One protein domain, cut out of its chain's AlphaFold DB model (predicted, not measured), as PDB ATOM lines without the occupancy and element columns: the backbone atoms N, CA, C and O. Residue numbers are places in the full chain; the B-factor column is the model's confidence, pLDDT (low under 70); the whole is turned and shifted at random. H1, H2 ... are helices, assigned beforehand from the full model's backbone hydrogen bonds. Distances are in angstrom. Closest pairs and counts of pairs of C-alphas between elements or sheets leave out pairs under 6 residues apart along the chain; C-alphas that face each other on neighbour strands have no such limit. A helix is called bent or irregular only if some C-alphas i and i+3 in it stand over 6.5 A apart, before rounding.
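AT A GLANCE: This is residues 2 to 146 of the 150 residues of an uncharacterized protein of Dinothrombium tinctorium (UniProt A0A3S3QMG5). Two long helices, H2 and H5, run the same way with a space between them, and three shorter ones, H3, H4 and H7, run back the opposite way, joining them into a bundle of five whose contacts pass round in a ring from H2 to H4, H3, H5, H7 and back to H2. H6 folds back on the later part of H5 as a hairpin, while residues 4 to 10, with most of H1, stick out from the body. The printed part has 145 residues with seven named helices, H1 to H7 in order, and no named strand; the class is all helix. It is compact, with a radius of gyration of the C-alphas of 16.9 A, and its outline is flat, 49 by 47 by 22 A.

HOW THE PARTS SIT: H1, residues 2 to 8, is apart from H2, residues 19 to 41. H3, residues 46 to 57, only just touches H2, with 3 pairs of C-alphas within 8 A, and only at the corner by their link. H4, residues 71 to 84, touches H2 at a shallow tilt of 31 degrees, opposite ways; the closest C-alphas, of Gly 24 and Ile 83, are 6.9 A apart. H4 touches H3 the same way, closest at the C-alphas of Val 53 and Glu 73, 5.8 A. H5, residues 89 to 114, touches H3 with its residues 96 to 103 alone, at a tilt of 2 degrees, opposite ways; the closest C-alphas are those of Gly 57 and Ile 96, 6.0 A. H6, residues 121 to 131, forms a helical hairpin with H5 at a steep tilt of 42 degrees, closest at the C-alphas of Trp 102 and Glu 131, 4.8 A. H7, residues 134 to 144, touches residues 91 to 99 of H5, closest at the C-alphas of Ser 98 and Met 136, 5.2 A, and residues 21 to 29 of H2, closest at those of Ala 21 and Ala 144, 4.8 A. H6 and H7 meet only through their link. Every O i to N i+4 pair is within hydrogen-bond range in H2, H3 and H4; the counts are 2 of 3 in H1, 21 of 22 in H5, 5 of 7 in H6 and 6 of 7 in H7.

IN THESE COORDINATES: H1 begins at C-alpha 2, (229.441, 153.453, 199.158). H2 is 33.6 A long and H5 36.9 A. H4 measures 19.9 A, H3 16.4 A, H7 15.3 A, H6 14.7 A and H1 10.4 A. H6 is only just irregular: C-alphas 126 and 129 are 6.7 A apart. H7 ends at C-alpha 144, (211.537, 154.960, 206.697).

THE WHOLE: The two C-alphas farthest apart, of Ile 4 and Gly 66, are 54.1 A apart. The printed part has no cut. The link from H3 to H4, residues 58 to 70, is long. The mean pLDDT of the printed part is 86.7; residues 2 to 18, 20 and 65 to 66 are under 70.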
ATOM      1  N   ALA A   2     230.891 153.392 198.913       38.03
ATOM      2  CA  ALA A   2     229.441 153.453 199.158       38.03
ATOM      3  C   ALA A   2     228.583 153.828 197.921       38.03
ATOM      4  O   ALA A   2     227.670 153.091 197.566       38.03
ATOM      5  N   LYS A   3     228.942 154.881 197.162       38.16
ATOM      6  CA  LYS A   3     228.223 155.303 195.931       38.16
ATOM      7  C   LYS A   3     228.088 154.224 194.838       38.16
ATOM      8  O   LYS A   3     227.172 154.306 194.028       38.16
ATOM      9  N   ILE A   4     228.995 153.244 194.782       48.00
ATOM     10  CA  ILE A   4     228.956 152.163 193.779       48.00
ATOM     11  C   ILE A   4     227.961 151.072 194.202       48.00
ATOM     12  O   ILE A   4     227.302 150.486 193.346       48.00
ATOM     13  N   ILE A   5     227.818 150.839 195.510       50.09
ATOM     14  CA  ILE A   5     226.880 149.862 196.082       50.09
ATOM     15  C   ILE A   5     225.438 150.359 195.905       50.09
ATOM     16  O   ILE A   5     224.617 149.635 195.349       50.09
ATOM     17  N   TYR A   6     225.157 151.624 196.243       43.00
ATOM     18  CA  TYR A   6     223.819 152.220 196.087       43.00
ATOM     19  C   TYR A   6     223.314 152.203 194.634       43.00
ATOM     20  O   TYR A   6     222.147 151.908 194.389       43.00
ATOM     21  N   LYS A   7     224.208 152.419 193.654       47.66
ATOM     22  CA  LYS A   7     223.877 152.354 192.220       47.66
ATOM     23  C   LYS A   7     223.500 150.953 191.727       47.66
ATOM     24  O   LYS A   7     222.759 150.849 190.759       47.66
ATOM     25  N   LYS A   8     224.032 149.888 192.339       59.25
ATOM     26  CA  LYS A   8     223.693 148.501 191.972       59.25
ATOM     27  C   LYS A   8     222.369 148.030 192.576       59.25
ATOM     28  O   LYS A   8     221.790 147.090 192.050       59.25
ATOM     29  N   LEU A   9     221.919 148.667 193.657       56.38
ATOM     30  CA  LEU A   9     220.711 148.301 194.404       56.38
ATOM     31  C   LEU A   9     219.499 149.192 194.078       56.38
ATOM     32  O   LEU A   9     218.463 149.053 194.717       56.38
ATOM     33  N   ASP A  10     219.630 150.113 193.116       58.34
ATOM     34  CA  ASP A  10     218.600 151.105 192.756       58.34
ATOM     35  C   ASP A  10     218.068 151.899 193.971       58.34
ATOM     36  O   ASP A  10     216.888 152.241 194.102       58.34
ATOM     37  N   ILE A  11     218.975 152.176 194.913       51.28
ATOM     38  CA  ILE A  11     218.692 152.980 196.098       51.28
ATOM     39  C   ILE A  11     219.009 154.436 195.729       51.28
ATOM     40  O   ILE A  11     220.168 154.740 195.414       51.28
ATOM     41  N   PRO A  12     218.017 155.344 195.721       53.47
ATOM     42  CA  PRO A  12     218.253 156.743 195.391       53.47
ATOM     43  C   PRO A  12     219.258 157.367 196.369       53.47
ATOM     44  O   PRO A  12     219.242 157.084 197.563       53.47
ATOM     45  N   ILE A  13     220.156 158.205 195.833       57.91
ATOM     46  CA  ILE A  13     221.255 158.852 196.582       57.91
ATOM     47  C   ILE A  13     220.709 159.777 197.681       57.91
ATOM     48  O   ILE A  13     221.361 159.957 198.704       57.91
ATOM     49  N   GLU A  14     219.500 160.298 197.478       55.59
ATOM     50  CA  GLU A  14     218.658 160.876 198.518       55.59
ATOM     51  C   GLU A  14     217.404 160.005 198.620       55.59
ATOM     52  O   GLU A  14     216.587 160.002 197.687       55.59
ATOM     53  N   PRO A  15     217.244 159.205 199.686       57.00
ATOM     54  CA  PRO A  15     215.980 158.531 199.909       57.00
ATOM     55  C   PRO A  15     214.887 159.597 199.997       57.00
ATOM     56  O   PRO A  15     214.986 160.542 200.775       57.00
ATOM     57  N   LYS A  16     213.833 159.458 199.186       63.81
ATOM     58  CA  LYS A  16     212.568 160.134 199.480       63.81
ATOM     59  C   LYS A  16     212.005 159.458 200.723       63.81
ATOM     60  O   LYS A  16     211.289 158.467 200.606       63.81
ATOM     61  N   ILE A  17     212.421 159.942 201.888       63.03
ATOM     62  CA  ILE A  17     211.896 159.495 203.172       63.03
ATOM     63  C   ILE A  17     210.430 159.927 203.220       63.03
ATOM     64  O   ILE A  17     210.084 161.043 202.823       63.03
ATOM     65  N   SER A  18     209.548 159.018 203.623       68.12
ATOM     66  CA  SER A  18     208.162 159.388 203.901       68.12
ATOM     67  C   SER A  18     208.152 160.195 205.203       68.12
ATOM     68  O   SER A  18     208.536 159.623 206.220       68.12
ATOM     69  N   PRO A  19     207.688 161.463 205.230       71.56
ATOM     70  CA  PRO A  19     207.723 162.285 206.449       71.56
ATOM     71  C   PRO A  19     207.015 161.626 207.641       71.56
ATOM     72  O   PRO A  19     207.422 161.749 208.786       71.56
ATOM     73  N   LEU A  20     205.963 160.854 207.357       66.25
ATOM     74  CA  LEU A  20     205.216 160.110 208.365       66.25
ATOM     75  C   LEU A  20     205.947 158.842 208.839       66.25
ATOM     76  O   LEU A  20     205.690 158.367 209.943       66.25
ATOM     77  N   ALA A  21     206.790 158.240 207.997       70.50
ATOM     78  CA  ALA A  21     207.624 157.105 208.393       70.50
ATOM     79  C   ALA A  21     208.872 157.566 209.159       70.50
ATOM     80  O   ALA A  21     209.313 156.848 210.048       70.50
ATOM     81  N   GLU A  22     209.378 158.764 208.855       74.81
ATOM     82  CA  GLU A  22     210.436 159.452 209.601       74.81
ATOM     83  C   GLU A  22     210.000 159.721 211.043       74.81
ATOM     84  O   GLU A  22     210.653 159.263 211.971       74.81
ATOM     85  N   GLU A  23     208.819 160.315 211.237       77.81
ATOM     86  CA  GLU A  23     208.243 160.527 212.573       77.81
ATOM     87  C   GLU A  23     208.081 159.202 213.344       77.81
ATOM     88  O   GLU A  23     208.422 159.100 214.521       77.81
ATOM     89  N   GLY A  24     207.609 158.145 212.671       79.88
ATOM     90  CA  GLY A  24     207.501 156.814 213.273       79.88
ATOM     91  C   GLY A  24     208.855 156.203 213.654       79.88
ATOM     92  O   GLY A  24     208.954 155.536 214.682       79.88
ATOM     93  N   GLN A  25     209.897 156.439 212.854       82.12
ATOM     94  CA  GLN A  25     211.262 156.013 213.156       82.12
ATOM     95  C   GLN A  25     211.823 156.777 214.359       82.12
ATOM     96  O   GLN A  25     212.304 156.143 215.293       82.12
ATOM     97  N   GLU A  26     211.729 158.107 214.368       85.69
ATOM     98  CA  GLU A  26     212.255 158.953 215.447       85.69
ATOM     99  C   GLU A  26     211.631 158.598 216.801       85.69
ATOM    100  O   GLU A  26     212.338 158.439 217.798       85.69
ATOM    101  N   ILE A  27     210.308 158.401 216.838       85.44
ATOM    102  CA  ILE A  27     209.605 157.993 218.061       85.44
ATOM    103  C   ILE A  27     210.057 156.596 218.504       85.44
ATOM    104  O   ILE A  27     210.220 156.356 219.701       85.44
ATOM    105  N   CYS A  28     210.291 155.678 217.563       89.69
ATOM    106  CA  CYS A  28     210.786 154.340 217.875       89.69
ATOM    107  C   CYS A  28     212.204 154.351 218.446       89.69
ATOM    108  O   CYS A  28     212.479 153.635 219.408       89.69
ATOM    109  N   GLU A  29     213.096 155.157 217.876       89.38
ATOM    110  CA  GLU A  29     214.461 155.318 218.370       89.38
ATOM    111  C   GLU A  29     214.461 155.951 219.763       89.38
ATOM    112  O   GLU A  29     215.112 155.438 220.672       89.38
ATOM    113  N   PHE A  30     213.670 157.007 219.969       91.81
ATOM    114  CA  PHE A  30     213.532 157.640 221.277       91.81
ATOM    115  C   PHE A  30     212.980 156.674 222.331       91.81
ATOM    116  O   PHE A  30     213.525 156.584 223.431       91.81
ATOM    117  N   TRP A  31     211.934 155.911 221.992       95.19
ATOM    118  CA  TRP A  31     211.408 154.867 222.870       95.19
ATOM    119  C   TRP A  31     212.490 153.846 223.229       95.19
ATOM    120  O   TRP A  31     212.623 153.513 224.404       95.19
ATOM    121  N   ALA A  32     213.287 153.395 222.257       95.25
ATOM    122  CA  ALA A  32     214.340 152.416 222.497       95.25
ATOM    123  C   ALA A  32     215.403 152.936 223.475       95.25
ATOM    124  O   ALA A  32     215.776 152.204 224.384       95.25
ATOM    125  N   PHE A  33     215.829 154.199 223.355       94.38
ATOM    126  CA  PHE A  33     216.766 154.810 224.309       94.38
ATOM    127  C   PHE A  33     216.211 154.842 225.735       94.38
ATOM    128  O   PHE A  33     216.882 154.419 226.672       94.38
ATOM    129  N   VAL A  34     214.972 155.312 225.908       95.25
ATOM    130  CA  VAL A  34     214.351 155.381 227.241       95.25
ATOM    131  C   VAL A  34     214.118 153.977 227.807       95.25
ATOM    132  O   VAL A  34     214.274 153.753 229.008       95.25
ATOM    133  N   PHE A  35     213.741 153.027 226.951       95.56
ATOM    134  CA  PHE A  35     213.532 151.642 227.345       95.56
ATOM    135  C   PHE A  35     214.836 150.978 227.794       95.56
ATOM    136  O   PHE A  35     214.824 150.297 228.815       95.56
ATOM    137  N   ASP A  36     215.942 151.213 227.079       94.94
ATOM    138  CA  ASP A  36     217.277 150.712 227.422       94.94
ATOM    139  C   ASP A  36     217.705 151.172 228.824       94.94
ATOM    140  O   ASP A  36     217.956 150.347 229.706       94.94
ATOM    141  N   ASP A  37     217.645 152.482 229.083       94.31
ATOM    142  CA  ASP A  37     217.947 153.064 230.397       94.31
ATOM    143  C   ASP A  37     217.052 152.480 231.505       94.31
ATOM    144  O   ASP A  37     217.506 152.195 232.625       94.31
ATOM    145  N   TYR A  38     215.764 152.278 231.210       94.19
ATOM    146  CA  TYR A  38     214.818 151.696 232.157       94.19
ATOM    147  C   TYR A  38     215.207 150.262 232.523       94.19
ATOM    148  O   TYR A  38     215.359 149.953 233.708       94.19
ATOM    149  N   ILE A  39     215.421 149.390 231.532       93.19
ATOM    150  CA  ILE A  39     215.779 147.992 231.795       93.19
ATOM    151  C   ILE A  39     217.175 147.865 232.400       93.19
ATOM    152  O   ILE A  39     217.424 146.927 233.161       93.19
ATOM    153  N   GLU A  40     218.089 148.793 232.123       90.38
ATOM    154  CA  GLU A  40     219.388 148.865 232.780       90.38
ATOM    155  C   GLU A  40     219.271 149.159 234.275       90.38
ATOM    156  O   GLU A  40     220.014 148.563 235.050       90.38
ATOM    157  N   THR A  41     218.345 150.024 234.686       91.06
ATOM    158  CA  THR A  41     218.222 150.504 236.074       91.06
ATOM    159  C   THR A  41     217.223 149.714 236.925       91.06
ATOM    160  O   THR A  41     217.401 149.617 238.138       91.06
ATOM    161  N   HIS A  42     216.214 149.090 236.311       90.94
ATOM    162  CA  HIS A  42     215.135 148.362 236.994       90.94
ATOM    163  C   HIS A  42     215.314 146.847 236.839       90.94
ATOM    164  O   HIS A  42     214.551 146.169 236.151       90.94
ATOM    165  N   HIS A  43     216.363 146.303 237.462       86.50
ATOM    166  CA  HIS A  43     216.755 144.897 237.302       86.50
ATOM    167  C   HIS A  43     215.634 143.895 237.622       86.50
ATOM    168  O   HIS A  43     215.487 142.918 236.888       86.50
ATOM    169  N   ASP A  44     214.852 144.154 238.673       89.12
ATOM    170  CA  ASP A  44     213.823 143.232 239.169       89.12
ATOM    171  C   ASP A  44     212.586 143.169 238.258       89.12
ATOM    172  O   ASP A  44     211.912 142.144 238.195       89.12
ATOM    173  N   GLU A  45     212.306 144.240 237.512       90.25
ATOM    174  CA  GLU A  45     211.132 144.355 236.630       90.25
ATOM    175  C   GLU A  45     211.464 144.104 235.153       90.25
ATOM    176  O   GLU A  45     210.569 144.030 234.307       90.25
ATOM    177  N   ARG A  46     212.753 143.979 234.816       91.19
ATOM    178  CA  ARG A  46     213.235 143.883 233.434       91.19
ATOM    179  C   ARG A  46     212.573 142.759 232.653       91.19
ATOM    180  O   ARG A  46     212.104 142.992 231.545       91.19
ATOM    181  N   GLU A  47     212.613 141.537 233.182       92.31
ATOM    182  CA  GLU A  47     212.155 140.353 232.447       92.31
ATOM    183  C   GLU A  47     210.655 140.443 232.153       92.31
ATOM    184  O   GLU A  47     210.245 140.252 231.011       92.31
ATOM    185  N   GLU A  48     209.865 140.847 233.152       92.94
ATOM    186  CA  GLU A  48     208.429 141.089 233.001       92.94
ATOM    187  C   GLU A  48     208.147 142.192 231.971       92.94
ATOM    188  O   GLU A  48     207.304 142.017 231.094       92.94
ATOM    189  N   THR A  49     208.878 143.308 232.034       93.38
ATOM    190  CA  THR A  49     208.691 144.443 231.115       93.38
ATOM    191  C   THR A  49     209.050 144.064 229.673       93.38
ATOM    192  O   THR A  49     208.290 144.351 228.746       93.38
ATOM    193  N   CYS A  50     210.186 143.387 229.458       95.62
ATOM    194  CA  CYS A  50     210.579 142.876 228.142       95.62
ATOM    195  C   CYS A  50     209.527 141.908 227.585       95.62
ATOM    196  O   CYS A  50     209.158 142.007 226.415       95.62
ATOM    197  N   GLU A  51     209.030 140.990 228.415       95.12
ATOM    198  CA  GLU A  51     208.007 140.030 228.006       95.12
ATOM    199  C   GLU A  51     206.695 140.732 227.641       95.12
ATOM    200  O   GLU A  51     206.121 140.443 226.594       95.12
ATOM    201  N   CYS A  52     206.254 141.713 228.432       94.94
ATOM    202  CA  CYS A  52     205.059 142.507 228.144       94.94
ATOM    203  C   CYS A  52     205.151 143.191 226.768       94.94
ATOM    204  O   CYS A  52     204.244 143.059 225.940       94.94
ATOM    205  N   VAL A  53     206.287 143.832 226.469       96.06
ATOM    206  CA  VAL A  53     206.554 144.445 225.156       96.06
ATOM    207  C   VAL A  53     206.497 143.414 224.027       96.06
ATOM    208  O   VAL A  53     205.882 143.670 222.991       96.06
ATOM    209  N   LEU A  54     207.077 142.224 224.213       97.00
ATOM    210  CA  LEU A  54     207.011 141.162 223.206       97.00
ATOM    211  C   LEU A  54     205.586 140.642 223.009       97.00
ATOM    212  O   LEU A  54     205.169 140.447 221.868       97.00
ATOM    213  N   GLN A  55     204.805 140.472 224.077       95.69
ATOM    214  CA  GLN A  55     203.402 140.062 223.977       95.69
ATOM    215  C   GLN A  55     202.556 141.103 223.228       95.69
ATOM    216  O   GLN A  55     201.701 140.725 222.422       95.69
ATOM    217  N   ILE A  56     202.832 142.399 223.411       95.19
ATOM    218  CA  ILE A  56     202.239 143.473 222.600       95.19
ATOM    219  C   ILE A  56     202.685 143.354 221.136       95.19
ATOM    220  O   ILE A  56     201.860 143.397 220.219       95.19
ATOM    221  N   GLY A  57     203.987 143.158 220.907       95.12
ATOM    222  CA  GLY A  57     204.590 143.013 219.582       95.12
ATOM    223  C   GLY A  57     203.968 141.873 218.772       95.12
ATOM    224  O   GLY A  57     203.566 142.066 217.622       95.12
ATOM    225  N   TYR A  58     203.805 140.711 219.404       94.94
ATOM    226  CA  TYR A  58     203.184 139.521 218.822       94.94
ATOM    227  C   TYR A  58     201.653 139.602 218.721       94.94
ATOM    228  O   TYR A  58     201.044 138.745 218.084       94.94
ATOM    229  N   GLY A  59     201.024 140.635 219.291       92.00
ATOM    230  CA  GLY A  59     199.572 140.832 219.249       92.00
ATOM    231  C   GLY A  59     198.788 139.960 220.234       92.00
ATOM    232  O   GLY A  59     197.574 139.836 220.101       92.00
ATOM    233  N   ASN A  60     199.466 139.371 221.218       90.75
ATOM    234  CA  ASN A  60     198.854 138.569 222.279       90.75
ATOM    235  C   ASN A  60     198.339 139.438 223.435       90.75
ATOM    236  O   ASN A  60     197.482 139.003 224.203       90.75
ATOM    237  N   LEU A  61     198.867 140.658 223.559       88.44
ATOM    238  CA  LEU A  61     198.471 141.638 224.556       88.44
ATOM    239  C   LEU A  61     198.120 142.964 223.878       88.44
ATOM    240  O   LEU A  61     198.798 143.417 222.957       88.44
ATOM    241  N   SER A  62     197.055 143.599 224.350       81.25
ATOM    242  CA  SER A  62     196.670 144.951 223.959       81.25
ATOM    243  C   SER A  62     196.319 145.725 225.223       81.25
ATOM    244  O   SER A  62     195.518 145.194 226.000       81.25
ATOM    245  N   PRO A  63     196.838 146.947 225.428       76.56
ATOM    246  CA  PRO A  63     196.393 147.782 226.532       76.56
ATOM    247  C   PRO A  63     194.879 147.985 226.415       76.56
ATOM    248  O   PRO A  63     194.398 148.493 225.401       76.56
ATOM    249  N   LYS A  64     194.118 147.544 227.421       72.88
ATOM    250  CA  LYS A  64     192.688 147.852 227.510       72.88
ATOM    251  C   LYS A  64     192.482 149.088 228.363       72.88
ATOM    252  O   LYS A  64     193.216 149.340 229.315       72.88
ATOM    253  N   GLU A  65     191.434 149.833 228.042       60.25
ATOM    254  CA  GLU A  65     191.002 150.968 228.848       60.25
ATOM    255  C   GLU A  65     190.746 150.514 230.300       60.25
ATOM    256  O   GLU A  65     189.932 149.625 230.550       60.25
ATOM    257  N   GLY A  66     191.493 151.086 231.251       63.16
ATOM    258  CA  GLY A  66     191.408 150.760 232.680       63.16
ATOM    259  C   GLY A  66     192.336 149.643 233.183       63.16
ATOM    260  O   GLY A  66     192.415 149.454 234.396       63.16
ATOM    261  N   GLU A  67     193.063 148.930 232.314       72.81
ATOM    262  CA  GLU A  67     194.138 148.022 232.745       72.81
ATOM    263  C   GLU A  67     195.411 148.835 233.054       72.81
ATOM    264  O   GLU A  67     195.826 149.697 232.276       72.81
ATOM    265  N   MET A  68     196.026 148.593 234.218       74.44
ATOM    266  CA  MET A  68     197.249 149.292 234.622       74.44
ATOM    267  C   MET A  68     198.446 148.690 233.879       74.44
ATOM    268  O   MET A  68     198.926 147.620 234.240       74.44
ATOM    269  N   MET A  69     198.905 149.381 232.839       81.19
ATOM    270  CA  MET A  69     200.094 149.041 232.058       81.19
ATOM    271  C   MET A  69     201.188 150.094 232.302       81.19
ATOM    272  O   MET A  69     200.871 151.256 232.584       81.19
ATOM    273  N   ARG A  70     202.473 149.721 232.222       86.19
ATOM    274  CA  ARG A  70     203.562 150.693 232.421       86.19
ATOM    275  C   ARG A  70     203.568 151.714 231.272       86.19
ATOM    276  O   ARG A  70     203.312 151.337 230.127       86.19
ATOM    277  N   PRO A  71     203.934 152.988 231.511       88.38
ATOM    278  CA  PRO A  71     203.962 154.005 230.455       88.38
ATOM    279  C   PRO A  71     204.764 153.601 229.206       88.38
ATOM    280  O   PRO A  71     204.333 153.871 228.090       88.38
ATOM    281  N   LEU A  72     205.894 152.902 229.375       89.69
ATOM    282  CA  LEU A  72     206.739 152.447 228.261       89.69
ATOM    283  C   LEU A  72     206.073 151.379 227.386       89.69
ATOM    284  O   LEU A  72     206.285 151.361 226.174       89.69
ATOM    285  N   GLU A  73     205.269 150.509 227.991       92.06
ATOM    286  CA  GLU A  73     204.516 149.456 227.304       92.06
ATOM    287  C   GLU A  73     203.336 150.073 226.526       92.06
ATOM    288  O   GLU A  73     203.080 149.701 225.380       92.06
ATOM    289  N   VAL A  74     202.673 151.087 227.102       89.94
ATOM    290  CA  VAL A  74     201.608 151.856 226.431       89.94
ATOM    291  C   VAL A  74     202.156 152.596 225.209       89.94
ATOM    292  O   VAL A  74     201.611 152.444 224.114       89.94
ATOM    293  N   ILE A  75     203.265 153.328 225.371       90.69
ATOM    294  CA  ILE A  75     203.927 154.046 224.270       90.69
ATOM    295  C   ILE A  75     204.338 153.067 223.167       90.69
ATOM    296  O   ILE A  75     204.078 153.321 221.990       90.69
ATOM    297  N   PHE A  76     204.926 151.922 223.535       94.69
ATOM    298  CA  PHE A  76     205.273 150.887 222.566       94.69
ATOM    299  C   PHE A  76     204.043 150.394 221.796       94.69
ATOM    300  O   PHE A  76     204.096 150.281 220.577       94.69
ATOM    301  N   SER A  77     202.924 150.129 222.475       92.81
ATOM    302  CA  SER A  77     201.687 149.678 221.830       92.81
ATOM    303  C   SER A  77     201.146 150.694 220.817       92.81
ATOM    304  O   SER A  77     200.767 150.319 219.704       92.81
ATOM    305  N   GLU A  78     201.106 151.979 221.172       91.00
ATOM    306  CA  GLU A  78     200.649 153.049 220.275       91.00
ATOM    307  C   GLU A  78     201.546 153.171 219.038       91.00
ATOM    308  O   GLU A  78     201.061 153.132 217.900       91.00
ATOM    309  N   LEU A  79     202.862 153.227 219.261       92.25
ATOM    310  CA  LEU A  79     203.869 153.238 218.206       92.25
ATOM    311  C   LEU A  79     203.736 152.008 217.300       92.25
ATOM    312  O   LEU A  79     203.679 152.127 216.074       92.25
ATOM    313  N   TRP A  80     203.640 150.821 217.897       94.88
ATOM    314  CA  TRP A  80     203.551 149.563 217.173       94.88
ATOM    315  C   TRP A  80     202.289 149.487 216.315       94.88
ATOM    316  O   TRP A  80     202.334 149.030 215.172       94.88
ATOM    317  N   ASN A  81     201.158 149.990 216.813       92.31
ATOM    318  CA  ASN A  81     199.931 150.089 216.027       92.31
ATOM    319  C   ASN A  81     200.094 151.001 214.805       92.31
ATOM    320  O   ASN A  81     199.607 150.648 213.729       92.31
ATOM    321  N   SER A  82     200.813 152.117 214.939       90.81
ATOM    322  CA  SER A  82     201.141 153.002 213.813       90.81
ATOM    323  C   SER A  82     202.050 152.313 212.784       90.81
ATOM    324  O   SER A  82     201.759 152.318 211.584       90.81
ATOM    325  N   ILE A  83     203.105 151.634 213.245       92.12
ATOM    326  CA  ILE A  83     204.056 150.911 212.386       92.12
ATOM    327  C   ILE A  83     203.366 149.776 211.617       92.12
ATOM    328  O   ILE A  83     203.566 149.630 210.405       92.12
ATOM    329  N   LYS A  84     202.509 148.986 212.280       94.06
ATOM    330  CA  LYS A  84     201.779 147.869 211.653       94.06
ATOM    331  C   LYS A  84     200.916 148.306 210.471       94.06
ATOM    332  O   LYS A  84     200.818 147.580 209.488       94.06
ATOM    333  N   GLN A  85     200.310 149.491 210.531       92.44
ATOM    334  CA  GLN A  85     199.454 149.997 209.448       92.44
ATOM    335  C   GLN A  85     200.225 150.307 208.156       92.44
ATOM    336  O   GLN A  85     199.613 150.499 207.108       92.44
ATOM    337  N   ARG A  86     201.560 150.381 208.223       92.31
ATOM    338  CA  ARG A  86     202.428 150.869 207.142       92.31
ATOM    339  C   ARG A  86     203.539 149.888 206.774       92.31
ATOM    340  O   ARG A  86     204.496 150.265 206.111       92.31
ATOM    341  N   SER A  87     203.448 148.647 207.233       93.69
ATOM    342  CA  SER A  87     204.478 147.628 207.031       93.69
ATOM    343  C   SER A  87     203.868 146.292 206.630       93.69
ATOM    344  O   SER A  87     202.702 146.018 206.913       93.69
ATOM    345  N   SER A  88     204.650 145.450 205.953       94.88
ATOM    346  CA  SER A  88     204.224 144.086 205.631       94.88
ATOM    347  C   SER A  88     204.283 143.186 206.867       94.88
ATOM    348  O   SER A  88     205.095 143.400 207.765       94.88
ATOM    349  N   HIS A  89     203.469 142.128 206.903       94.88
ATOM    350  CA  HIS A  89     203.510 141.147 207.994       94.88
ATOM    351  C   HIS A  89     204.875 140.459 208.139       94.88
ATOM    352  O   HIS A  89     205.312 140.178 209.253       94.88
ATOM    353  N   GLU A  90     205.563 140.207 207.024       96.12
ATOM    354  CA  GLU A  90     206.905 139.619 207.033       96.12
ATOM    355  C   GLU A  90     207.911 140.556 207.704       96.12
ATOM    356  O   GLU A  90     208.638 140.131 208.602       96.12
ATOM    357  N   TRP A  91     207.892 141.845 207.348       96.88
ATOM    358  CA  TRP A  91     208.734 142.844 207.998       96.88
ATOM    359  C   TRP A  91     208.363 143.020 209.474       96.88
ATOM    360  O   TRP A  91     209.253 143.052 210.317       96.88
ATOM    361  N   GLN A  92     207.067 143.052 209.814       96.62
ATOM    362  CA  GLN A  92     206.608 143.166 211.204       96.62
ATOM    363  C   GLN A  92     207.183 142.044 212.069       96.62
ATOM    364  O   GLN A  92     207.689 142.294 213.161       96.62
ATOM    365  N   LYS A  93     207.159 140.808 211.559       96.31
ATOM    366  CA  LYS A  93     207.752 139.660 212.243       96.31
ATOM    367  C   LYS A  93     209.258 139.840 212.442       96.31
ATOM    368  O   LYS A  93     209.732 139.651 213.557       96.31
ATOM    369  N   ARG A  94     210.001 140.231 211.395       96.88
ATOM    370  CA  ARG A  94     211.454 140.484 211.493       96.88
ATOM    371  C   ARG A  94     211.774 141.582 212.504       96.88
ATOM    372  O   ARG A  94     212.720 141.445 213.274       96.88
ATOM    373  N   PHE A  95     210.970 142.639 212.524       97.06
ATOM    374  CA  PHE A  95     211.133 143.747 213.449       97.06
ATOM    375  C   PHE A  95     210.948 143.299 214.903       97.06
ATOM    376  O   PHE A  95     211.845 143.500 215.720       97.06
ATOM    377  N   ILE A  96     209.859 142.594 215.225       97.94
ATOM    378  CA  ILE A  96     209.651 142.067 216.584       97.94
ATOM    379  C   ILE A  96     210.713 141.027 216.963       97.94
ATOM    380  O   ILE A  96     211.204 141.035 218.091       97.94
ATOM    381  N   ASP A  97     211.137 140.171 216.031       97.62
ATOM    382  CA  ASP A  97     212.238 139.234 216.275       97.62
ATOM    383  C   ASP A  97     213.563 139.966 216.574       97.62
ATOM    384  O   ASP A  97     214.339 139.494 217.408       97.62
ATOM    385  N   SER A  98     213.809 141.134 215.966       97.69
ATOM    386  CA  SER A  98     214.981 141.967 216.277       97.69
ATOM    387  C   SER A  98     214.915 142.592 217.675       97.69
ATOM    388  O   SER A  98     215.922 142.581 218.382       97.69
ATOM    389  N   ILE A  99     213.730 143.022 218.128       98.00
ATOM    390  CA  ILE A  99     213.509 143.480 219.512       98.00
ATOM    391  C   ILE A  99     213.729 142.323 220.495       98.00
ATOM    392  O   ILE A  99     214.429 142.479 221.494       98.00
ATOM    393  N   ARG A 100     213.199 141.129 220.199       98.12
ATOM    394  CA  ARG A 100     213.429 139.940 221.034       98.12
ATOM    395  C   ARG A 100     214.917 139.633 221.165       98.12
ATOM    396  O   ARG A 100     215.381 139.354 222.268       98.12
ATOM    397  N   ASN A 101     215.661 139.667 220.059       97.56
ATOM    398  CA  ASN A 101     217.104 139.442 220.088       97.56
ATOM    399  C   ASN A 101     217.794 140.487 220.965       97.56
ATOM    400  O   ASN A 101     218.563 140.105 221.845       97.56
ATOM    401  N   TRP A 102     217.473 141.771 220.785       97.75
ATOM    402  CA  TRP A 102     217.981 142.837 221.646       97.75
ATOM    403  C   TRP A 102     217.770 142.501 223.128       97.75
ATOM    404  O   TRP A 102     218.749 142.381 223.861       97.75
ATOM    405  N   PHE A 103     216.543 142.181 223.548       97.38
ATOM    406  CA  PHE A 103     216.246 141.840 224.945       97.38
ATOM    407  C   PHE A 103     217.032 140.629 225.463       97.38
ATOM    408  O   PHE A 103     217.569 140.669 226.572       97.38
ATOM    409  N   VAL A 104     217.137 139.560 224.670       96.31
ATOM    410  CA  VAL A 104     217.888 138.351 225.046       96.31
ATOM    411  C   VAL A 104     219.363 138.675 225.294       96.31
ATOM    412  O   VAL A 104     219.933 138.243 226.301       96.31
ATOM    413  N   PHE A 105     219.989 139.444 224.401       96.38
ATOM    414  CA  PHE A 105     221.411 139.759 224.509       96.38
ATOM    415  C   PHE A 105     221.703 140.847 225.551       96.38
ATOM    416  O   PHE A 105     222.713 140.736 226.251       96.38
ATOM    417  N   THR A 106     220.793 141.804 225.762       94.62
ATOM    418  CA  THR A 106     220.855 142.731 226.901       94.62
ATOM    419  C   THR A 106     220.821 141.964 228.215       94.62
ATOM    420  O   THR A 106     221.674 142.165 229.075       94.62
ATOM    421  N   GLN A 107     219.906 141.003 228.373       93.25
ATOM    422  CA  GLN A 107     219.872 140.166 229.574       93.25
ATOM    423  C   GLN A 107     221.151 139.338 229.749       93.25
ATOM    424  O   GLN A 107     221.646 139.211 230.872       93.25
ATOM    425  N   ALA A 108     221.703 138.784 228.665       93.75
ATOM    426  CA  ALA A 108     222.946 138.020 228.715       93.75
ATOM    427  C   ALA A 108     224.118 138.872 229.231       93.75
ATOM    428  O   ALA A 108     224.787 138.466 230.181       93.75
ATOM    429  N   LEU A 109     224.330 140.073 228.678       92.88
ATOM    430  CA  LEU A 109     225.395 140.978 229.126       92.88
ATOM    431  C   LEU A 109     225.131 141.540 230.528       92.88
ATOM    432  O   LEU A 109     226.046 141.607 231.352       92.88
ATOM    433  N   MET A 110     223.878 141.847 230.859       90.88
ATOM    434  CA  MET A 110     223.528 142.339 232.188       90.88
ATOM    435  C   MET A 110     223.737 141.304 233.293       90.88
ATOM    436  O   MET A 110     224.066 141.687 234.415       90.88
ATOM    437  N   LYS A 111     223.626 140.000 233.006       91.69
ATOM    438  CA  LYS A 111     223.999 138.953 233.972       91.69
ATOM    439  C   LYS A 111     225.468 139.046 234.381       91.69
ATOM    440  O   LYS A 111     225.779 138.721 235.523       91.69
ATOM    441  N   HIS A 112     226.365 139.496 233.503       92.94
ATOM    442  CA  HIS A 112     227.752 139.754 233.893       92.94
ATOM    443  C   HIS A 112     227.827 140.954 234.849       92.94
ATOM    444  O   HIS A 112     228.354 140.801 235.949       92.94
ATOM    445  N   LYS A 113     227.206 142.088 234.488       89.38
ATOM    446  CA  LYS A 113     227.179 143.327 235.295       89.38
ATOM    447  C   LYS A 113     226.598 143.114 236.700       89.38
ATOM    448  O   LYS A 113     227.216 143.532 237.666       89.38
ATOM    449  N   VAL A 114     225.467 142.414 236.830       89.00
ATOM    450  CA  VAL A 114     224.802 142.157 238.130       89.00
ATOM    451  C   VAL A 114     225.602 141.204 239.030       89.00
ATOM    452  O   VAL A 114     225.489 141.271 240.248       89.00
ATOM    453  N   ASN A 115     226.414 140.315 238.452       92.31
ATOM    454  CA  ASN A 115     227.228 139.359 239.210       92.31
ATOM    455  C   ASN A 115     228.685 139.817 239.398       92.31
ATOM    456  O   ASN A 115     229.535 138.976 239.695       92.31
ATOM    457  N   ASP A 116     228.991 141.098 239.158       93.94
ATOM    458  CA  ASP A 116     230.354 141.654 239.182       93.94
ATOM    459  C   ASP A 116     231.356 140.860 238.321       93.94
ATOM    460  O   ASP A 116     232.535 140.700 238.647       93.94
ATOM    461  N   LYS A 117     230.881 140.324 237.192       95.44
ATOM    462  CA  LYS A 117     231.691 139.586 236.219       95.44
ATOM    463  C   LYS A 117     231.944 140.439 234.988       95.44
ATOM    464  O   LYS A 117     231.113 141.236 234.569       95.44
ATOM    465  N   ILE A 118     233.085 140.196 234.357       94.88
ATOM    466  CA  ILE A 118     233.429 140.771 233.057       94.88
ATOM    467  C   ILE A 118     233.174 139.688 232.000       94.88
ATOM    468  O   ILE A 118     233.650 138.563 232.187       94.88
ATOM    469  N   PRO A 119     232.417 139.967 230.922       95.75
ATOM    470  CA  PRO A 119     232.286 139.029 229.813       95.75
ATOM    471  C   PRO A 119     233.642 138.818 229.134       95.75
ATOM    472  O   PRO A 119     234.481 139.719 229.069       95.75
ATOM    473  N   THR A 120     233.869 137.628 228.592       97.00
ATOM    474  CA  THR A 120     235.028 137.390 227.728       97.00
ATOM    475  C   THR A 120     234.943 138.259 226.471       97.00
ATOM    476  O   THR A 120     233.865 138.679 226.052       97.00
ATOM    477  N   ILE A 121     236.080 138.494 225.809       97.06
ATOM    478  CA  ILE A 121     236.109 139.229 224.531       97.06
ATOM    479  C   ILE A 121     235.199 138.556 223.491       97.06
ATOM    480  O   ILE A 121     234.502 139.242 222.748       97.06
ATOM    481  N   ALA A 122     235.185 137.221 223.457       96.75
ATOM    482  CA  ALA A 122     234.349 136.461 222.536       96.75
ATOM    483  C   ALA A 122     232.852 136.671 222.814       96.75
ATOM    484  O   ALA A 122     232.106 136.944 221.877       96.75
ATOM    485  N   GLU A 123     232.421 136.598 224.077       95.31
ATOM    486  CA  GLU A 123     231.035 136.884 224.477       95.31
ATOM    487  C   GLU A 123     230.658 138.327 224.140       95.31
ATOM    488  O   GLU A 123     229.671 138.556 223.446       95.31
ATOM    489  N   PHE A 124     231.485 139.296 224.543       95.38
ATOM    490  CA  PHE A 124     231.212 140.711 224.300       95.38
ATOM    491  C   PHE A 124     231.048 141.010 222.807       95.38
ATOM    492  O   PHE A 124     230.034 141.572 222.409       95.38
ATOM    493  N   ILE A 125     231.994 140.588 221.961       95.75
ATOM    494  CA  ILE A 125     231.912 140.818 220.510       95.75
ATOM    495  C   ILE A 125     230.695 140.107 219.900       95.75
ATOM    496  O   ILE A 125     230.042 140.672 219.025       95.75
ATOM    497  N   SER A 126     230.371 138.896 220.366       94.94
ATOM    498  CA  SER A 126     229.243 138.121 219.833       94.94
ATOM    499  C   SER A 126     227.884 138.711 220.216       94.94
ATOM    500  O   SER A 126     226.929 138.570 219.460       94.94
ATOM    501  N   TYR A 127     227.778 139.349 221.385       95.25
ATOM    502  CA  TYR A 127     226.508 139.854 221.912       95.25
ATOM    503  C   TYR A 127     226.282 141.326 221.581       95.25
ATOM    504  O   TYR A 127     225.147 141.722 221.332       95.25
ATOM    505  N   ARG A 128     227.353 142.129 221.522       94.25
ATOM    506  CA  ARG A 128     227.269 143.590 221.388       94.25
ATOM    507  C   ARG A 128     226.555 144.042 220.117       94.25
ATOM    508  O   ARG A 128     225.909 145.081 220.134       94.25
ATOM    509  N   TRP A 129     226.635 143.276 219.025       94.88
ATOM    510  CA  TRP A 129     225.866 143.585 217.814       94.88
ATOM    511  C   TRP A 129     224.358 143.628 218.092       94.88
ATOM    512  O   TRP A 129     223.682 144.569 217.680       94.88
ATOM    513  N   PHE A 130     223.848 142.629 218.809       95.56
ATOM    514  CA  PHE A 130     222.423 142.485 219.091       95.56
ATOM    515  C   PHE A 130     221.975 143.341 220.272       95.56
ATOM    516  O   PHE A 130     220.909 143.942 220.213       95.56
ATOM    517  N   GLU A 131     222.786 143.419 221.329       94.88
ATOM    518  CA  GLU A 131     222.472 144.231 222.506       94.88
ATOM    519  C   GLU A 131     222.478 145.738 222.187       94.88
ATOM    520  O   GLU A 131     221.700 146.477 222.767       94.88
ATOM    521  N   ALA A 132     223.227 146.186 221.176       94.12
ATOM    522  CA  ALA A 132     223.127 147.553 220.657       94.12
ATOM    523  C   ALA A 132     221.930 147.783 219.703       94.12
ATOM    524  O   ALA A 132     221.916 148.775 218.978       94.12
ATOM    525  N   ALA A 133     220.971 146.852 219.636       95.50
ATOM    526  CA  ALA A 133     219.757 146.926 218.816       95.50
ATOM    527  C   ALA A 133     219.980 147.190 217.305       95.50
ATOM    528  O   ALA A 133     219.076 147.661 216.614       95.50
ATOM    529  N   ASN A 134     221.151 146.843 216.749       94.69
ATOM    530  CA  ASN A 134     221.498 147.173 215.356       94.69
ATOM    531  C   ASN A 134     220.503 146.607 214.331       94.69
ATOM    532  O   ASN A 134     220.144 147.295 213.377       94.69
ATOM    533  N   ASP A 135     220.033 145.372 214.526       95.31
ATOM    534  CA  ASP A 135     219.073 144.741 213.610       95.31
ATOM    535  C   ASP A 135     217.738 145.505 213.580       95.31
ATOM    536  O   ASP A 135     217.127 145.655 212.521       95.31
ATOM    537  N   MET A 136     217.306 146.042 214.726       94.50
ATOM    538  CA  MET A 136     216.110 146.879 214.824       94.50
ATOM    539  C   MET A 136     216.297 148.181 214.040       94.50
ATOM    540  O   MET A 136     215.445 148.528 213.224       94.50
ATOM    541  N   THR A 137     217.436 148.862 214.210       92.12
ATOM    542  CA  THR A 137     217.764 150.086 213.460       92.12
ATOM    543  C   THR A 137     217.823 149.837 211.952       92.12
ATOM    544  O   THR A 137     217.293 150.626 211.174       92.12
ATOM    545  N   ILE A 138     218.411 148.720 211.510       92.56
ATOM    546  CA  ILE A 138     218.452 148.356 210.085       92.56
ATOM    547  C   ILE A 138     217.035 148.152 209.536       92.56
ATOM    548  O   ILE A 138     216.714 148.673 208.468       92.56
ATOM    549  N   ASN A 139     216.166 147.458 210.277       94.31
ATOM    550  CA  ASN A 139     214.767 147.292 209.884       94.31
ATOM    551  C   ASN A 139     214.036 148.645 209.776       94.31
ATOM    552  O   ASN A 139     213.229 148.824 208.861       94.31
ATOM    553  N   LEU A 140     214.324 149.609 210.659       92.31
ATOM    554  CA  LEU A 140     213.730 150.952 210.600       92.31
ATOM    555  C   LEU A 140     214.125 151.725 209.336       92.31
ATOM    556  O   LEU A 140     213.309 152.496 208.841       92.31
ATOM    557  N   ILE A 141     215.299 151.471 208.748       91.00
ATOM    558  CA  ILE A 141     215.675 152.070 207.455       91.00
ATOM    559  C   ILE A 141     214.692 151.637 206.362       91.00
ATOM    560  O   ILE A 141     214.199 152.484 205.616       91.00
ATOM    561  N   GLU A 142     214.378 150.338 206.275       91.50
ATOM    562  CA  GLU A 142     213.387 149.801 205.325       91.50
ATOM    563  C   GLU A 142     212.012 150.450 205.526       91.50
ATOM    564  O   GLU A 142     211.347 150.826 204.556       91.50
ATOM    565  N   PHE A 143     211.614 150.633 206.788       91.25
ATOM    566  CA  PHE A 143     210.373 151.309 207.146       91.25
ATOM    567  C   PHE A 143     210.375 152.783 206.727       91.25
ATOM    568  O   PHE A 143     209.432 153.230 206.079       91.25
ATOM    569  N   ALA A 144     211.434 153.535 207.011       88.06
ATOM    570  CA  ALA A 144     211.537 154.960 206.697       88.06
ATOM    571  C   ALA A 144     211.438 155.246 205.192       88.06
ATOM    572  O   ALA A 144     210.770 156.189 204.755       88.06
ATOM    573  N   VAL A 145     212.060 154.384 204.380       88.50
ATOM    574  CA  VAL A 145     211.993 154.479 202.914       88.50
ATOM    575  C   VAL A 145     210.785 153.754 202.317       88.50
ATOM    576  O   VAL A 145     210.605 153.793 201.099       88.50
ATOM    577  N   GLN A 146     209.973 153.093 203.152       89.69
ATOM    578  CA  GLN A 146     208.812 152.290 202.760       89.69
ATOM    579  C   GLN A 146     209.154 151.257 201.667       89.69
ATOM    580  O   GLN A 146     208.398 151.046 200.716       89.69
TER     581      GLN A 146